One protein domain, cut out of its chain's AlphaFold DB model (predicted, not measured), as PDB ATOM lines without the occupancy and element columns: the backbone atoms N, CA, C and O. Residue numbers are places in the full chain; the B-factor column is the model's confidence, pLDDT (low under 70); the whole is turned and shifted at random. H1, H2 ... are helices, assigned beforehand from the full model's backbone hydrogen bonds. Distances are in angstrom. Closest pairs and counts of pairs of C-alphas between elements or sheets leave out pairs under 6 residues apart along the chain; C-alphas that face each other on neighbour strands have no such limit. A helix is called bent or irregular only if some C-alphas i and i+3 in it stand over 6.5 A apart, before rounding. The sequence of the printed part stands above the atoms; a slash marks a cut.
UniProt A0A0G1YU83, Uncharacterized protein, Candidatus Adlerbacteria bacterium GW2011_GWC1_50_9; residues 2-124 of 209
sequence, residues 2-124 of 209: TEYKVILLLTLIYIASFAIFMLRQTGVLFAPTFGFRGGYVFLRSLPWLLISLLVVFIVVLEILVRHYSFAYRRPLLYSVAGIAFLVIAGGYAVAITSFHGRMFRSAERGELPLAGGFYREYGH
ATOM      1  N   THR A   2     265.601 446.025 327.004       79.50
ATOM      2  CA  THR A   2     264.800 446.964 326.191       79.50
ATOM      3  C   THR A   2     264.142 448.068 327.026       79.50
ATOM      4  O   THR A   2     264.061 449.209 326.579       79.50
ATOM      5  N   GLU A   3     263.759 447.759 328.264       86.06
ATOM      6  CA  GLU A   3     263.027 448.659 329.167       86.06
ATOM      7  C   GLU A   3     263.760 449.977 329.459       86.06
ATOM      8  O   GLU A   3     263.167 451.044 329.316       86.06
ATOM      9  N   TYR A   4     265.061 449.950 329.770       87.94
ATOM     10  CA  TYR A   4     265.797 451.186 330.070       87.94
ATOM     11  C   TYR A   4     265.928 452.112 328.851       87.94
ATOM     12  O   TYR A   4     265.981 453.326 329.022       87.94
ATOM     13  N   LYS A   5     265.956 451.575 327.617       87.44
ATOM     14  CA  LYS A   5     266.033 452.394 326.391       87.44
ATOM     15  C   LYS A   5     264.726 453.140 326.174       87.44
ATOM     16  O   LYS A   5     264.743 454.313 325.818       87.44
ATOM     17  N   VAL A   6     263.609 452.456 326.422       89.44
ATOM     18  CA  VAL A   6     262.270 453.045 326.343       89.44
ATOM     19  C   VAL A   6     262.112 454.129 327.403       89.44
ATOM     20  O   VAL A   6     261.702 455.233 327.066       89.44
ATOM     21  N   ILE A   7     262.510 453.861 328.651       92.12
ATOM     22  CA  ILE A   7     262.474 454.866 329.724       92.12
ATOM     23  C   ILE A   7     263.314 456.087 329.338       92.12
ATOM     24  O   ILE A   7     262.812 457.203 329.399       92.12
ATOM     25  N   LEU A   8     264.548 455.886 328.861       91.06
ATOM     26  CA  LEU A   8     265.434 456.977 328.453       91.06
ATOM     27  C   LEU A   8     264.840 457.811 327.307       91.06
ATOM     28  O   LEU A   8     264.901 459.040 327.335       91.06
ATOM     29  N   LEU A   9     264.221 457.150 326.327       90.75
ATOM     30  CA  LEU A   9     263.537 457.808 325.216       90.75
ATOM     31  C   LEU A   9     262.330 458.627 325.691       90.75
ATOM     32  O   LEU A   9     262.161 459.771 325.277       90.75
ATOM     33  N   LEU A  10     261.513 458.071 326.589       93.19
ATOM     34  CA  LEU A  10     260.377 458.779 327.181       93.19
ATOM     35  C   LEU A  10     260.839 459.971 328.026       93.19
ATOM     36  O   LEU A  10     260.230 461.038 327.962       93.19
ATOM     37  N   THR A  11     261.941 459.833 328.770       92.81
ATOM     38  CA  THR A  11     262.556 460.943 329.509       92.81
ATOM     39  C   THR A  11     263.032 462.047 328.566       92.81
ATOM     40  O   THR A  11     262.768 463.218 328.827       92.81
ATOM     41  N   LEU A  12     263.669 461.700 327.442       92.56
ATOM     42  CA  LEU A  12     264.074 462.665 326.417       92.56
ATOM     43  C   LEU A  12     262.876 463.426 325.836       92.56
ATOM     44  O   LEU A  12     262.909 464.654 325.765       92.56
ATOM     45  N   ILE A  13     261.808 462.709 325.472       94.06
ATOM     46  CA  ILE A  13     260.559 463.306 324.977       94.06
ATOM     47  C   ILE A  13     259.956 464.243 326.030       94.06
ATOM     48  O   ILE A  13     259.561 465.359 325.697       94.06
ATOM     49  N   TYR A  14     259.925 463.829 327.299       93.75
ATOM     50  CA  TYR A  14     259.430 464.660 328.396       93.75
ATOM     51  C   TYR A  14     260.258 465.943 328.567       93.75
ATOM     52  O   TYR A  14     259.681 467.024 328.671       93.75
ATOM     53  N   ILE A  15     261.594 465.853 328.559       92.56
ATOM     54  CA  ILE A  15     262.485 467.021 328.678       92.56
ATOM     55  C   ILE A  15     262.285 467.971 327.493       92.56
ATOM     56  O   ILE A  15     262.145 469.177 327.696       92.56
ATOM     57  N   ALA A  16     262.231 467.437 326.269       92.75
ATOM     58  CA  ALA A  16     261.984 468.223 325.063       92.75
ATOM     59  C   ALA A  16     260.621 468.928 325.123       92.75
ATOM     60  O   ALA A  16     260.531 470.134 324.892       92.75
ATOM     61  N   SER A  17     259.574 468.196 325.506       93.69
ATOM     62  CA  SER A  17     258.227 468.731 325.691       93.69
ATOM     63  C   SER A  17     258.187 469.839 326.740       93.69
ATOM     64  O   SER A  17     257.620 470.907 326.503       93.69
ATOM     65  N   PHE A  18     258.844 469.629 327.883       91.31
ATOM     66  CA  PHE A  18     258.913 470.616 328.954       91.31
ATOM     67  C   PHE A  18     259.658 471.882 328.514       91.31
ATOM     68  O   PHE A  18     259.194 472.987 328.791       91.31
ATOM     69  N   ALA A  19     260.763 471.745 327.773       90.69
ATOM     70  CA  ALA A  19     261.497 472.879 327.215       90.69
ATOM     71  C   ALA A  19     260.633 473.698 326.239       90.69
ATOM     72  O   ALA A  19     260.594 474.925 326.333       90.69
ATOM     73  N   ILE A  20     259.887 473.037 325.347       89.94
ATOM     74  CA  ILE A  20     258.970 473.703 324.408       89.94
ATOM     75  C   ILE A  20     257.840 474.411 325.165       89.94
ATOM     76  O   ILE A  20     257.567 475.586 324.905       89.94
ATOM     77  N   PHE A  21     257.212 473.730 326.129       89.31
ATOM     78  CA  PHE A  21     256.192 474.319 326.999       89.31
ATOM     79  C   PHE A  21     256.714 475.580 327.691       89.31
ATOM     80  O   PHE A  21     256.036 476.603 327.710       89.31
ATOM     81  N   MET A  22     257.944 475.533 328.194       87.12
ATOM     82  CA  MET A  22     258.592 476.644 328.877       87.12
ATOM     83  C   MET A  22     258.827 477.866 327.988       87.12
ATOM     84  O   MET A  22     258.473 478.992 328.353       87.12
ATOM     85  N   LEU A  23     259.372 477.650 326.790       87.88
ATOM     86  CA  LEU A  23     259.574 478.717 325.808       87.88
ATOM     87  C   LEU A  23     258.243 479.345 325.374       87.88
ATOM     88  O   LEU A  23     258.155 480.555 325.154       87.88
ATOM     89  N   ARG A  24     257.191 478.527 325.282       85.31
ATOM     90  CA  ARG A  24     255.837 478.975 324.950       85.31
ATOM     91  C   ARG A  24     255.195 479.771 326.084       85.31
ATOM     92  O   ARG A  24     254.610 480.825 325.842       85.31
ATOM     93  N   GLN A  25     255.310 479.281 327.315       82.12
ATOM     94  CA  GLN A  25     254.721 479.887 328.508       82.12
ATOM     95  C   GLN A  25     255.247 481.306 328.741       82.12
ATOM     96  O   GLN A  25     254.481 482.207 329.079       82.12
ATOM     97  N   THR A  26     256.543 481.499 328.506       81.38
ATOM     98  CA  THR A  26     257.258 482.766 328.712       81.38
ATOM     99  C   THR A  26     257.140 483.740 327.536       81.38
ATOM    100  O   THR A  26     257.515 484.900 327.665       81.38
ATOM    101  N   GLY A  27     256.617 483.300 326.386       83.25
ATOM    102  CA  GLY A  27     256.520 484.123 325.176       83.25
ATOM    103  C   GLY A  27     257.849 484.321 324.439       83.25
ATOM    104  O   GLY A  27     257.887 485.021 323.429       83.25
ATOM    105  N   VAL A  28     258.928 483.671 324.891       87.94
ATOM    106  CA  VAL A  28     260.266 483.750 324.280       87.94
ATOM    107  C   VAL A  28     260.244 483.331 322.815       87.94
ATOM    108  O   VAL A  28     260.962 483.924 322.020       87.94
ATOM    109  N   LEU A  29     259.381 482.385 322.424       88.50
ATOM    110  CA  LEU A  29     259.228 481.963 321.022       88.50
ATOM    111  C   LEU A  29     258.934 483.122 320.056       88.50
ATOM    112  O   LEU A  29     259.246 483.021 318.874       88.50
ATOM    113  N   PHE A  30     258.363 484.226 320.544       87.56
ATOM    114  CA  PHE A  30     258.069 485.404 319.731       87.56
ATOM    115  C   PHE A  30     259.230 486.403 319.678       87.56
ATOM    116  O   PHE A  30     259.227 487.286 318.822       87.56
ATOM    117  N   ALA A  31     260.249 486.256 320.530       88.69
ATOM    118  CA  ALA A  31     261.388 487.167 320.584       88.69
ATOM    119  C   ALA A  31     262.103 487.330 319.224       88.69
ATOM    120  O   ALA A  31     262.330 488.472 318.834       88.69
ATOM    121  N   PRO A  32     262.367 486.273 318.422       90.62
ATOM    122  CA  PRO A  32     263.006 486.428 317.111       90.62
ATOM    123  C   PRO A  32     262.232 487.311 316.123       90.62
ATOM    124  O   PRO A  32     262.827 487.859 315.200       90.62
ATOM    125  N   THR A  33     260.917 487.492 316.314       89.25
ATOM    126  CA  THR A  33     260.113 488.347 315.425       89.25
ATOM    127  C   THR A  33     260.375 489.844 315.599       89.25
ATOM    128  O   THR A  33     259.953 490.625 314.756       89.25
ATOM    129  N   PHE A  34     261.148 490.242 316.616       86.62
ATOM    130  CA  PHE A  34     261.604 491.620 316.844       86.62
ATOM    131  C   PHE A  34     263.014 491.891 316.270       86.62
ATOM    132  O   PHE A  34     263.744 492.752 316.763       86.62
ATOM    133  N   GLY A  35     263.435 491.130 315.254       87.81
ATOM    134  CA  GLY A  35     264.721 491.303 314.572       87.81
ATOM    135  C   GLY A  35     265.930 490.793 315.368       87.81
ATOM    136  O   GLY A  35     265.806 489.955 316.264       87.81
ATOM    137  N   PHE A  36     267.130 491.296 315.051       88.12
ATOM    138  CA  PHE A  36     268.397 490.801 315.617       88.12
ATOM    139  C   PHE A  36     268.473 490.886 317.150       88.12
ATOM    140  O   PHE A  36     268.913 489.934 317.797       88.12
ATOM    141  N   ARG A  37     268.001 491.991 317.752       85.50
ATOM    142  CA  ARG A  37     267.954 492.149 319.220       85.50
ATOM    143  C   ARG A  37     267.050 491.093 319.858       85.50
ATOM    144  O   ARG A  37     267.408 490.501 320.875       85.50
ATOM    145  N   GLY A  38     265.907 490.833 319.230       86.81
ATOM    146  CA  GLY A  38     264.980 489.782 319.622       86.81
ATOM    147  C   GLY A  38     265.587 488.378 319.524       86.81
ATOM    148  O   GLY A  38     265.444 487.583 320.450       86.81
ATOM    149  N   GLY A  39     266.348 488.098 318.461       90.56
ATOM    150  CA  GLY A  39     267.096 486.847 318.298       90.56
ATOM    151  C   GLY A  39     268.177 486.630 319.366       90.56
ATOM    152  O   GLY A  39     268.297 485.533 319.910       90.56
ATOM    153  N   TYR A  40     268.921 487.675 319.737       90.12
ATOM    154  CA  TYR A  40     269.890 487.588 320.837       90.12
ATOM    155  C   TYR A  40     269.210 487.269 322.175       90.12
ATOM    156  O   TYR A  40     269.663 486.385 322.907       90.12
ATOM    157  N   VAL A  41     268.093 487.942 322.484       87.12
ATOM    158  CA  VAL A  41     267.325 487.635 323.698       87.12
ATOM    159  C   VAL A  41     266.749 486.226 323.634       87.12
ATOM    160  O   VAL A  41     266.852 485.514 324.622       87.12
ATOM    161  N   PHE A  42     266.230 485.782 322.488       90.25
ATOM    162  CA  PHE A  42     265.760 484.409 322.303       90.25
ATOM    163  C   PHE A  42     266.821 483.379 322.699       90.25
ATOM    164  O   PHE A  42     266.553 482.535 323.549       90.25
ATOM    165  N   LEU A  43     268.033 483.489 322.142       90.75
ATOM    166  CA  LEU A  43     269.135 482.568 322.428       90.75
ATOM    167  C   LEU A  43     269.546 482.609 323.902       90.75
ATOM    168  O   LEU A  43     269.715 481.566 324.529       90.75
ATOM    169  N   ARG A  44     269.671 483.803 324.489       89.12
ATOM    170  CA  ARG A  44     270.025 483.944 325.910       89.12
ATOM    171  C   ARG A  44     268.942 483.390 326.841       89.12
ATOM    172  O   ARG A  44     269.268 482.915 327.924       89.12
ATOM    173  N   SER A  45     267.686 483.440 326.409       85.94
ATOM    174  CA  SER A  45     266.514 482.971 327.147       85.94
ATOM    175  C   SER A  45     266.233 481.476 326.992       85.94
ATOM    176  O   SER A  45     265.313 480.960 327.628       85.94
ATOM    177  N   LEU A  46     266.999 480.761 326.161       89.25
ATOM    178  CA  LEU A  46     266.861 479.316 326.050       89.25
ATOM    179  C   LEU A  46     267.192 478.636 327.391       89.25
ATOM    180  O   LEU A  46     268.131 479.046 328.079       89.25
ATOM    181  N   PRO A  47     266.473 477.561 327.765       88.62
ATOM    182  CA  PRO A  47     266.779 476.792 328.962       88.62
ATOM    183  C   PRO A  47     268.024 475.929 328.715       88.62
ATOM    184  O   PRO A  47     267.932 474.718 328.513       88.62
ATOM    185  N   TRP A  48     269.205 476.557 328.723       89.94
ATOM    186  CA  TRP A  48     270.492 475.928 328.403       89.94
ATOM    187  C   TRP A  48     270.764 474.669 329.221       89.94
ATOM    188  O   TRP A  48     271.335 473.715 328.693       89.94
ATOM    189  N   LEU A  49     270.301 474.623 330.474       88.81
ATOM    190  CA  LEU A  49     270.396 473.427 331.308       88.81
ATOM    191  C   LEU A  49     269.593 472.251 330.724       88.81
ATOM    192  O   LEU A  49     270.131 471.153 330.623       88.81
ATOM    193  N   LEU A  50     268.345 472.475 330.288       88.31
ATOM    194  CA  LEU A  50     267.509 471.436 329.667       88.31
ATOM    195  C   LEU A  50     268.088 470.980 328.326       88.31
ATOM    196  O   LEU A  50     268.099 469.786 328.043       88.31
ATOM    197  N   ILE A  51     268.601 471.918 327.523       88.94
ATOM    198  CA  ILE A  51     269.256 471.606 326.246       88.94
ATOM    199  C   ILE A  51     270.509 470.757 326.488       88.94
ATOM    200  O   ILE A  51     270.687 469.727 325.845       88.94
ATOM    201  N   SER A  52     271.347 471.143 327.454       91.69
ATOM    202  CA  SER A  52     272.558 470.396 327.812       91.69
ATOM    203  C   SER A  52     272.218 468.994 328.314       91.69
ATOM    204  O   SER A  52     272.823 468.017 327.878       91.69
ATOM    205  N   LEU A  53     271.199 468.877 329.172       90.12
ATOM    206  CA  LEU A  53     270.708 467.594 329.668       90.12
ATOM    207  C   LEU A  53     270.209 466.705 328.522       90.12
ATOM    208  O   LEU A  53     270.547 465.527 328.463       90.12
ATOM    209  N   LEU A  54     269.459 467.272 327.577       89.19
ATOM    210  CA  LEU A  54     268.968 466.562 326.399       89.19
ATOM    211  C   LEU A  54     270.123 466.041 325.529       89.19
ATOM    212  O   LEU A  54     270.097 464.881 325.122       89.19
ATOM    213  N   VAL A  55     271.172 466.843 325.313       89.75
ATOM    214  CA  VAL A  55     272.385 466.408 324.597       89.75
ATOM    215  C   VAL A  55     273.077 465.255 325.329       89.75
ATOM    216  O   VAL A  55     273.393 464.245 324.702       89.75
ATOM    217  N   VAL A  56     273.260 465.355 326.650       92.12
ATOM    218  CA  VAL A  56     273.861 464.283 327.465       92.12
ATOM    219  C   VAL A  56     273.057 462.985 327.342       92.12
ATOM    220  O   VAL A  56     273.631 461.928 327.085       92.12
ATOM    221  N   PHE A  57     271.730 463.055 327.458       88.06
ATOM    222  CA  PHE A  57     270.861 461.882 327.349       88.06
ATOM    223  C   PHE A  57     270.881 461.260 325.945       88.06
ATOM    224  O   PHE A  57     270.869 460.034 325.832       88.06
ATOM    225  N   ILE A  58     270.965 462.066 324.879       86.25
ATOM    226  CA  ILE A  58     271.131 461.566 323.505       86.25
ATOM    227  C   ILE A  58     272.464 460.824 323.356       86.25
ATOM    228  O   ILE A  58     272.487 459.733 322.792       86.25
ATOM    229  N   VAL A  59     273.561 461.371 323.890       88.94
ATOM    230  CA  VAL A  59     274.881 460.717 323.846       88.94
ATOM    231  C   VAL A  59     274.864 459.391 324.608       88.94
ATOM    232  O   VAL A  59     275.345 458.384 324.091       88.94
ATOM    233  N   VAL A  60     274.267 459.356 325.804       88.31
ATOM    234  CA  VAL A  60     274.120 458.120 326.589       88.31
ATOM    235  C   VAL A  60     273.274 457.090 325.838       88.31
ATOM    236  O   VAL A  60     273.675 455.930 325.743       88.31
ATOM    237  N   LEU A  61     272.136 457.502 325.266       84.50
ATOM    238  CA  LEU A  61     271.277 456.624 324.474       84.50
ATOM    239  C   LEU A  61     272.039 456.044 323.277       84.50
ATOM    240  O   LEU A  61     271.956 454.846 323.030       84.50
ATOM    241  N   GLU A  62     272.818 456.865 322.578       85.38
ATOM    242  CA  GLU A  62     273.627 456.453 321.431       85.38
ATOM    243  C   GLU A  62     274.716 455.441 321.826       85.38
ATOM    244  O   GLU A  62     274.835 454.393 321.191       85.38
ATOM    245  N   ILE A  63     275.476 455.696 322.901       85.31
ATOM    246  CA  ILE A  63     276.485 454.752 323.422       85.31
ATOM    247  C   ILE A  63     275.832 453.404 323.744       85.31
ATOM    248  O   ILE A  63     276.345 452.341 323.386       85.31
ATOM    249  N   LEU A  64     274.665 453.449 324.382       83.31
ATOM    250  CA  LEU A  64     273.922 452.269 324.792       83.31
ATOM    251  C   LEU A  64     273.336 451.517 323.593       83.31
ATOM    252  O   LEU A  64     273.332 450.290 323.571       83.31
ATOM    253  N   VAL A  65     272.858 452.222 322.568       82.00
ATOM    254  CA  VAL A  65     272.419 451.603 321.311       82.00
ATOM    255  C   VAL A  65     273.594 450.884 320.652       82.00
ATOM    256  O   VAL A  65     273.460 449.696 320.362       82.00
ATOM    257  N   ARG A  66     274.753 451.544 320.527       80.19
ATOM    258  CA  ARG A  66     275.959 450.972 319.903       80.19
ATOM    259  C   ARG A  66     276.478 449.726 320.600       80.19
ATOM    260  O   ARG A  66     276.818 448.765 319.918       80.19
ATOM    261  N   HIS A  67     276.530 449.729 321.932       79.81
ATOM    262  CA  HIS A  67     277.062 448.597 322.694       79.81
ATOM    263  C   HIS A  67     276.286 447.297 322.426       79.81
ATOM    264  O   HIS A  67     276.872 446.219 322.414       79.81
ATOM    265  N   TYR A  68     274.981 447.396 322.149       72.06
ATOM    266  CA  TYR A  68     274.125 446.230 321.908       72.06
ATOM    267  C   TYR A  68     273.814 445.973 320.430       72.06
ATOM    268  O   TYR A  68     273.459 444.854 320.072       72.06
ATOM    269  N   SER A  69     273.953 446.969 319.551       61.44
ATOM    270  CA  SER A  69     273.817 446.797 318.103       61.44
ATOM    271  C   SER A  69     275.176 446.496 317.466       61.44
ATOM    272  O   SER A  69     275.634 447.226 316.587       61.44
ATOM    273  N   PHE A  70     275.823 445.412 317.901       53.00
ATOM    274  CA  PHE A  70     277.178 444.998 317.499       53.00
ATOM    275  C   PHE A  70     277.354 444.723 315.980       53.00
ATOM    276  O   PHE A  70     278.425 444.325 315.544       53.00
ATOM    277  N   ALA A  71     276.329 444.933 315.139       47.31
ATOM    278  CA  ALA A  71     276.337 444.531 313.729       47.31
ATOM    279  C   ALA A  71     275.681 445.510 312.730       47.31
ATOM    280  O   ALA A  71     275.377 445.100 311.611       47.31
ATOM    281  N   TYR A  72     275.446 446.788 313.060       52.72
ATOM    282  CA  TYR A  72     274.833 447.716 312.091       52.72
ATOM    283  C   TYR A  72     275.840 448.698 311.472       52.72
ATOM    284  O   TYR A  72     276.216 449.700 312.069       52.72
ATOM    285  N   ARG A  73     276.226 448.422 310.216       63.22
ATOM    286  CA  ARG A  73     277.111 449.218 309.333       63.22
ATOM    287  C   ARG A  73     276.539 450.588 308.905       63.22
ATOM    288  O   ARG A  73     276.899 451.091 307.843       63.22
ATOM    289  N   ARG A  74     275.598 451.181 309.648       68.94
ATOM    290  CA  ARG A  74     274.992 452.461 309.248       68.94
ATOM    291  C   ARG A  74     275.773 453.655 309.801       68.94
ATOM    292  O   ARG A  74     276.253 453.584 310.931       68.94
ATOM    293  N   PRO A  75     275.888 454.757 309.036       77.88
ATOM    294  CA  PRO A  75     276.545 455.968 309.507       77.88
ATOM    295  C   PRO A  75     275.872 456.491 310.773       77.88
ATOM    296  O   PRO A  75     274.663 456.720 310.796       77.88
ATOM    297  N   LEU A  76     276.681 456.704 311.807       74.56
ATOM    298  CA  LEU A  76     276.275 457.154 313.143       74.56
ATOM    299  C   LEU A  76     275.399 458.413 313.113       74.56
ATOM    300  O   LEU A  76     274.490 458.576 313.923       74.56
ATOM    301  N   LEU A  77     275.646 459.277 312.129       79.50
ATOM    302  CA  LEU A  77     274.899 460.506 311.917       79.50
ATOM    303  C   LEU A  77     273.398 460.258 311.708       79.50
ATOM    304  O   LEU A  77     272.587 461.017 312.233       79.50
ATOM    305  N   TYR A  78     273.010 459.191 310.998       83.62
ATOM    306  CA  TYR A  78     271.595 458.903 310.742       83.62
ATOM    307  C   TYR A  78     270.854 458.440 311.997       83.62
ATOM    308  O   TYR A  78     269.699 458.815 312.186       83.62
ATOM    309  N   SER A  79     271.508 457.667 312.869       82.19
ATOM    310  CA  SER A  79     270.918 457.228 314.139       82.19
ATOM    311  C   SER A  79     270.678 458.415 315.066       82.19
ATOM    312  O   SER A  79     269.567 458.593 315.564       82.19
ATOM    313  N   VAL A  80     271.685 459.279 315.224       83.19
ATOM    314  CA  VAL A  80     271.574 460.492 316.045       83.19
ATOM    315  C   VAL A  80     270.507 461.432 315.487       83.19
ATOM    316  O   VAL A  80     269.657 461.898 316.242       83.19
ATOM    317  N   ALA A  81     270.501 461.671 314.171       87.25
ATOM    318  CA  ALA A  81     269.494 462.511 313.529       87.25
ATOM    319  C   ALA A  81     268.075 461.942 313.696       87.25
ATOM    320  O   ALA A  81     267.150 462.691 313.996       87.25
ATOM    321  N   GLY A  82     267.902 460.623 313.560       89.38
ATOM    322  CA  GLY A  82     266.615 459.955 313.759       89.38
ATOM    323  C   GLY A  82     266.107 460.057 315.197       89.38
ATOM    324  O   GLY A  82     264.944 460.391 315.413       89.38
ATOM    325  N   ILE A  83     266.983 459.837 316.185       87.19
ATOM    326  CA  ILE A  83     266.653 460.005 317.610       87.19
ATOM    327  C   ILE A  83     266.289 461.462 317.897       87.19
ATOM    328  O   ILE A  83     265.253 461.718 318.506       87.19
ATOM    329  N   ALA A  84     267.102 462.416 317.436       87.75
ATOM    330  CA  ALA A  84     266.845 463.838 317.633       87.75
ATOM    331  C   ALA A  84     265.499 464.252 317.025       87.75
ATOM    332  O   ALA A  84     264.698 464.900 317.695       87.75
ATOM    333  N   PHE A  85     265.213 463.819 315.793       93.56
ATOM    334  CA  PHE A  85     263.935 464.072 315.135       93.56
ATOM    335  C   PHE A  85     262.759 463.506 315.936       93.56
ATOM    336  O   PHE A  85     261.802 464.229 316.202       93.56
ATOM    337  N   LEU A  86     262.840 462.246 316.372       92.50
ATOM    338  CA  LEU A  86     261.782 461.600 317.151       92.50
ATOM    339  C   LEU A  86     261.554 462.314 318.489       92.50
ATOM    340  O   LEU A  86     260.411 462.569 318.858       92.50
ATOM    341  N   VAL A  87     262.623 462.691 319.191       92.19
ATOM    342  CA  VAL A  87     262.543 463.421 320.464       92.19
ATOM    343  C   VAL A  87     261.925 464.806 320.276       92.19
ATOM    344  O   VAL A  87     261.068 465.190 321.067       92.19
ATOM    345  N   ILE A  88     262.306 465.541 319.228       91.19
ATOM    346  CA  ILE A  88     261.740 466.865 318.929       91.19
ATOM    347  C   ILE A  88     260.267 466.741 318.534       91.19
ATOM    348  O   ILE A  88     259.430 467.449 319.088       91.19
ATOM    349  N   ALA A  89     259.932 465.830 317.618       94.44
ATOM    350  CA  ALA A  89     258.564 465.631 317.145       94.44
ATOM    351  C   ALA A  89     257.642 465.120 318.263       94.44
ATOM    352  O   ALA A  89     256.563 465.669 318.475       94.44
ATOM    353  N   GLY A  90     258.088 464.115 319.020       92.38
ATOM    354  CA  GLY A  90     257.365 463.586 320.174       92.38
ATOM    355  C   GLY A  90     257.239 464.617 321.292       92.38
ATOM    356  O   GLY A  90     256.158 464.796 321.847       92.38
ATOM    357  N   GLY A  91     258.314 465.352 321.582       91.31
ATOM    358  CA  GLY A  91     258.303 466.438 322.557       91.31
ATOM    359  C   GLY A  91     257.318 467.538 322.169       91.31
ATOM    360  O   GLY A  91     256.514 467.963 322.992       91.31
ATOM    361  N   TYR A  92     257.312 467.949 320.902       91.19
ATOM    362  CA  TYR A  92     256.350 468.917 320.377       91.19
ATOM    363  C   TYR A  92     254.908 468.405 320.475       91.19
ATOM    364  O   TYR A  92     254.041 469.128 320.963       91.19
ATOM    365  N   ALA A  93     254.659 467.147 320.092       92.38
ATOM    366  CA  ALA A  93     253.342 466.521 320.188       92.38
ATOM    367  C   ALA A  93     252.813 466.480 321.632       92.38
ATOM    368  O   ALA A  93     251.627 466.707 321.854       92.38
ATOM    369  N   VAL A  94     253.676 466.250 322.626       91.06
ATOM    370  CA  VAL A  94     253.287 466.314 324.045       91.06
ATOM    371  C   VAL A  94     253.121 467.767 324.512       91.06
ATOM    372  O   VAL A  94     252.189 468.061 325.261       91.06
ATOM    373  N   ALA A  95     253.949 468.700 324.036       87.19
ATOM    374  CA  ALA A  95     253.905 470.109 324.433       87.19
ATOM    375  C   ALA A  95     252.641 470.846 323.962       87.19
ATOM    376  O   ALA A  95     252.225 471.820 324.595       87.19
ATOM    377  N   ILE A  96     252.015 470.388 322.873       86.00
ATOM    378  CA  ILE A  96     250.705 470.878 322.413       86.00
ATOM    379  C   ILE A  96     249.524 470.245 323.168       86.00
ATOM    380  O   ILE A  96     248.369 470.531 322.859       86.00
ATOM    381  N   THR A  97     249.771 469.367 324.139       88.94
ATOM    382  CA  THR A  97     248.713 468.871 325.027       88.94
ATOM    383  C   THR A  97     248.577 469.766 326.259       88.94
ATOM    384  O   THR A  97     249.499 470.483 326.650       88.94
ATOM    385  N   SER A  98     247.445 469.670 326.960       85.38
ATOM    386  CA  SER A  98     247.233 470.361 328.242       85.38
ATOM    387  C   SER A  98     248.018 469.750 329.415       85.38
ATOM    388  O   SER A  98     247.835 470.164 330.560       85.38
ATOM    389  N   PHE A  99     248.875 468.751 329.176       88.31
ATOM    390  CA  PHE A  99     249.600 468.030 330.222       88.31
ATOM    391  C   PHE A  99     250.460 468.962 331.086       88.31
ATOM    392  O   PHE A  99     250.224 469.073 332.289       88.31
ATOM    393  N   HIS A 100     251.397 469.697 330.480       87.88
ATOM    394  CA  HIS A 100     252.263 470.609 331.229       87.88
ATOM    395  C   HIS A 100     251.494 471.787 331.833       87.88
ATOM    396  O   HIS A 100     251.830 472.222 332.929       87.88
ATOM    397  N   GLY A 101     250.425 472.255 331.178       84.69
ATOM    398  CA  GLY A 101     249.544 473.288 331.730       84.69
ATOM    399  C   GLY A 101     248.845 472.837 333.017       84.69
ATOM    400  O   GLY A 101     248.850 473.561 334.011       84.69
ATOM    401  N   ARG A 102     248.311 471.607 333.044       87.62
ATOM    402  CA  ARG A 102     247.711 471.015 334.252       87.62
ATOM    403  C   ARG A 102     248.737 470.838 335.368       87.62
ATOM    404  O   ARG A 102     248.471 471.253 336.492       87.62
ATOM    405  N   MET A 103     249.913 470.296 335.046       88.44
ATOM    406  CA  MET A 103     251.005 470.119 336.010       88.44
ATOM    407  C   MET A 103     251.487 471.454 336.578       88.44
ATOM    408  O   MET A 103     251.673 471.574 337.784       88.44
ATOM    409  N   PHE A 104     251.618 472.478 335.735       86.50
ATOM    410  CA  PHE A 104     251.979 473.825 336.159       86.50
ATOM    411  C   PHE A 104     250.966 474.396 337.160       86.50
ATOM    412  O   PHE A 104     251.355 474.837 338.237       86.50
ATOM    413  N   ARG A 105     249.661 474.294 336.878       84.00
ATOM    414  CA  ARG A 105     248.618 474.757 337.810       84.00
ATOM    415  C   ARG A 105     248.606 473.976 339.123       84.00
ATOM    416  O   ARG A 105     248.439 474.566 340.185       84.00
ATOM    417  N   SER A 106     248.794 472.658 339.075       86.62
ATOM    418  CA  SER A 106     248.940 471.851 340.293       86.62
ATOM    419  C   SER A 106     250.200 472.229 341.078       86.62
ATOM    420  O   SER A 106     250.167 472.262 342.305       86.62
ATOM    421  N   ALA A 107     251.294 472.600 340.403       87.69
ATOM    422  CA  ALA A 107     252.490 473.129 341.057       87.69
ATOM    423  C   ALA A 107     252.226 474.466 341.765       87.69
ATOM    424  O   ALA A 107     252.705 474.659 342.884       87.69
ATOM    425  N   GLU A 108     251.471 475.369 341.132       83.94
ATOM    426  CA  GLU A 108     251.066 476.656 341.713       83.94
ATOM    427  C   GLU A 108     250.159 476.475 342.934       83.94
ATOM    428  O   GLU A 108     250.329 477.177 343.926       83.94
ATOM    429  N   ARG A 109     249.264 475.478 342.916       86.38
ATOM    430  CA  ARG A 109     248.422 475.116 344.072       86.38
ATOM    431  C   ARG A 109     249.154 474.326 345.165       86.38
ATOM    432  O   ARG A 109     248.545 473.975 346.167       86.38
ATOM    433  N   GLY A 110     250.441 474.023 344.985       85.69
ATOM    434  CA  GLY A 110     251.218 473.236 345.949       85.69
ATOM    435  C   GLY A 110     250.882 471.738 345.971       85.69
ATOM    436  O   GLY A 110     251.355 471.026 346.847       85.69
ATOM    437  N   GLU A 111     250.127 471.235 344.992       90.12
ATOM    438  CA  GLU A 111     249.679 469.833 344.912       90.12
ATOM    439  C   GLU A 111     250.775 468.873 344.409       90.12
ATOM    440  O   GLU A 111     250.579 467.660 344.379       90.12
ATOM    441  N   LEU A 112     251.933 469.397 343.993       87.88
ATOM    442  CA  LEU A 112     253.068 468.609 343.507       87.88
ATOM    443  C   LEU A 112     254.232 468.656 344.510       87.88
ATOM    444  O   LEU A 112     255.052 469.578 344.433       87.88
ATOM    445  N   PRO A 113     254.355 467.667 345.418       81.50
ATOM    446  CA  PRO A 113     255.338 467.705 346.502       81.50
ATOM    447  C   PRO A 113     256.788 467.617 346.006       81.50
ATOM    448  O   PRO A 113     257.651 468.314 346.526       81.50
ATOM    449  N   LEU A 114     257.060 466.809 344.971       83.38
ATOM    450  CA  LEU A 114     258.418 466.603 344.441       83.38
ATOM    451  C   LEU A 114     258.699 467.433 343.179       83.38
ATOM    452  O   LEU A 114     259.763 468.028 343.040       83.38
ATOM    453  N   ALA A 115     257.737 467.500 342.255       83.38
ATOM    454  CA  ALA A 115     257.916 468.170 340.963       83.38
ATOM    455  C   ALA A 115     257.512 469.656 340.971       83.38
ATOM    456  O   ALA A 115     257.787 470.373 340.008       83.38
ATOM    457  N   GLY A 116     256.859 470.138 342.035       83.19
ATOM    458  CA  GLY A 116     256.300 471.489 342.070       83.19
ATOM    459  C   GLY A 116     257.358 472.589 342.005       83.19
ATOM    460  O   GLY A 116     257.129 473.607 341.359       83.19
ATOM    461  N   GLY A 117     258.528 472.371 342.618       84.00
ATOM    462  CA  GLY A 117     259.643 473.325 342.590       84.00
ATOM    463  C   GLY A 117     260.093 473.645 341.165       84.00
ATOM    464  O   GLY A 117     260.125 474.811 340.786       84.00
ATOM    465  N   PHE A 118     260.306 472.608 340.348       82.81
ATOM    466  CA  PHE A 118     260.707 472.758 338.950       82.81
ATOM    467  C   PHE A 118     259.678 473.560 338.144       82.81
ATOM    468  O   PHE A 118     260.026 474.542 337.497       82.81
ATOM    469  N   TYR A 119     258.396 473.195 338.203       83.50
ATOM    470  CA  TYR A 119     257.371 473.912 337.436       83.50
ATOM    471  C   TYR A 119     257.220 475.376 337.873       83.50
ATOM    472  O   TYR A 119     257.049 476.242 337.014       83.50
ATOM    473  N   ARG A 120     257.324 475.670 339.178       81.00
ATOM    474  CA  ARG A 120     257.253 477.045 339.695       81.00
ATOM    475  C   ARG A 120     258.462 477.869 339.275       81.00
ATOM    476  O   ARG A 120     258.284 478.922 338.681       81.00
ATOM    477  N   GLU A 121     259.679 477.398 339.534       80.00
ATOM    478  CA  GLU A 121     260.909 478.153 339.260       80.00
ATOM    479  C   GLU A 121     261.045 478.511 337.778       80.00
ATOM    480  O   GLU A 121     261.282 479.668 337.422       80.00
ATOM    481  N   TYR A 122     260.784 477.542 336.904       72.81
ATOM    482  CA  TYR A 122     260.842 477.744 335.466       72.81
ATOM    483  C   TYR A 122     259.670 478.610 334.966       72.81
ATOM    484  O   TYR A 122     259.890 479.587 334.251       72.81
ATOM    485  N   GLY A 123     258.436 478.394 335.433       65.06
ATOM    486  CA  GLY A 123     257.326 479.301 335.106       65.06
ATOM    487  C   GLY A 123     257.473 480.718 335.685       65.06
ATOM    488  O   GLY A 123     256.708 481.615 335.330       65.06
ATOM    489  N   HIS A 124     258.438 480.937 336.579       64.19
ATOM    490  CA  HIS A 124     258.750 482.223 337.193       64.19
ATOM    491  C   HIS A 124     259.984 482.912 336.612       64.19
ATOM    492  O   HIS A 124     260.285 484.018 337.066       64.19
TER     493      HIS A 124
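This is residues 2 to 124 of the 209 residues of an uncharacterized protein of Candidatus Adlerbacteria bacterium GW2011_GWC1_50_9 (UniProt A0A0G1YU83). What shape do these atoms make? The long helices H1 and H3 run side by side in opposite directions, and a third long helix, H4, crosses both of them, the three centres making a triangle. At the residue 25 end of H1, H2 folds back on itself as one arm, and the short helices H5 and H6 make a V on another side. How is it made up? The printed part has 123 residues with six named helices, in the order H1 to H6, and no named strand: it is all helix. It is only just loose, close to compact, with a radius of gyration of the C-alphas of 16.7 A, and flat, spanning 49 by 41 by 22 A.

Where is the longest helix? H1, residues 2 to 25, runs 34.5 A from C-alpha 2 at (264.800, 446.964, 326.191) to C-alpha 25 at (254.721, 479.887, 328.508). Where are the other helices? H3 is residues 48 to 68, 30.6 A long, and H4 is residues 76 to 95, 28.2 A long. H2 is residues 28 to 44, H5 residues 99 to 108, and H6 residues 116 to 123, ending with C-alpha 123 at (257.326, 479.301, 335.106). Is any helix irregular? H2 is: C-alphas 33 and 36 are 8.6 A apart, and it has a kink of 154 degrees near residue 35.

What touches H1, the hub? H3 touches it at a shallow tilt of 19 degrees, opposite ways, the closest C-alphas being those of Leu 12 and Leu 54, 6.3 A apart. H4 touches it with residues 87 to 95 alone, at a steep tilt of 56 degrees, the closest C-alphas being those of Ser 17 and Gly 91, 3.9 A apart. H6 only just touches it, with 3 pairs of C-alphas within 8 A, the closest those of Met 22 and Gly 123, 6.9 A apart. How do the others stand? H3 and H4 touch at a steep tilt of 49 degrees, with the C-alphas of Glu 62 and Val 80 closest at 7.0 A. H5 and H6 touch about perpendicular, at 74 degrees, with the C-alphas of Ala 107 and Gly 116 closest at 4.3 A. H2 touches no helix, but is close to H1 without clearly touching, with the C-alphas of Leu 23 and Leu 29 closest at 5.8 A. What do the backbones show? Every O i to N i+4 pair is within hydrogen-bond range in H1, H4, H5 and H6; in H3 it is 16 of 17, and in H2 6 of 13, beside 11 of 14 O i to N i+3 pairs.

How far does it reach? The two C-alphas farthest apart, of Arg 73 and Arg 109, are 52.0 A apart, and residues 67 to 75 stand free. Is it continuous and confident? The printed part has no cut and no long link; residues 69 to 74 and 123 to 124 have pLDDT under 70.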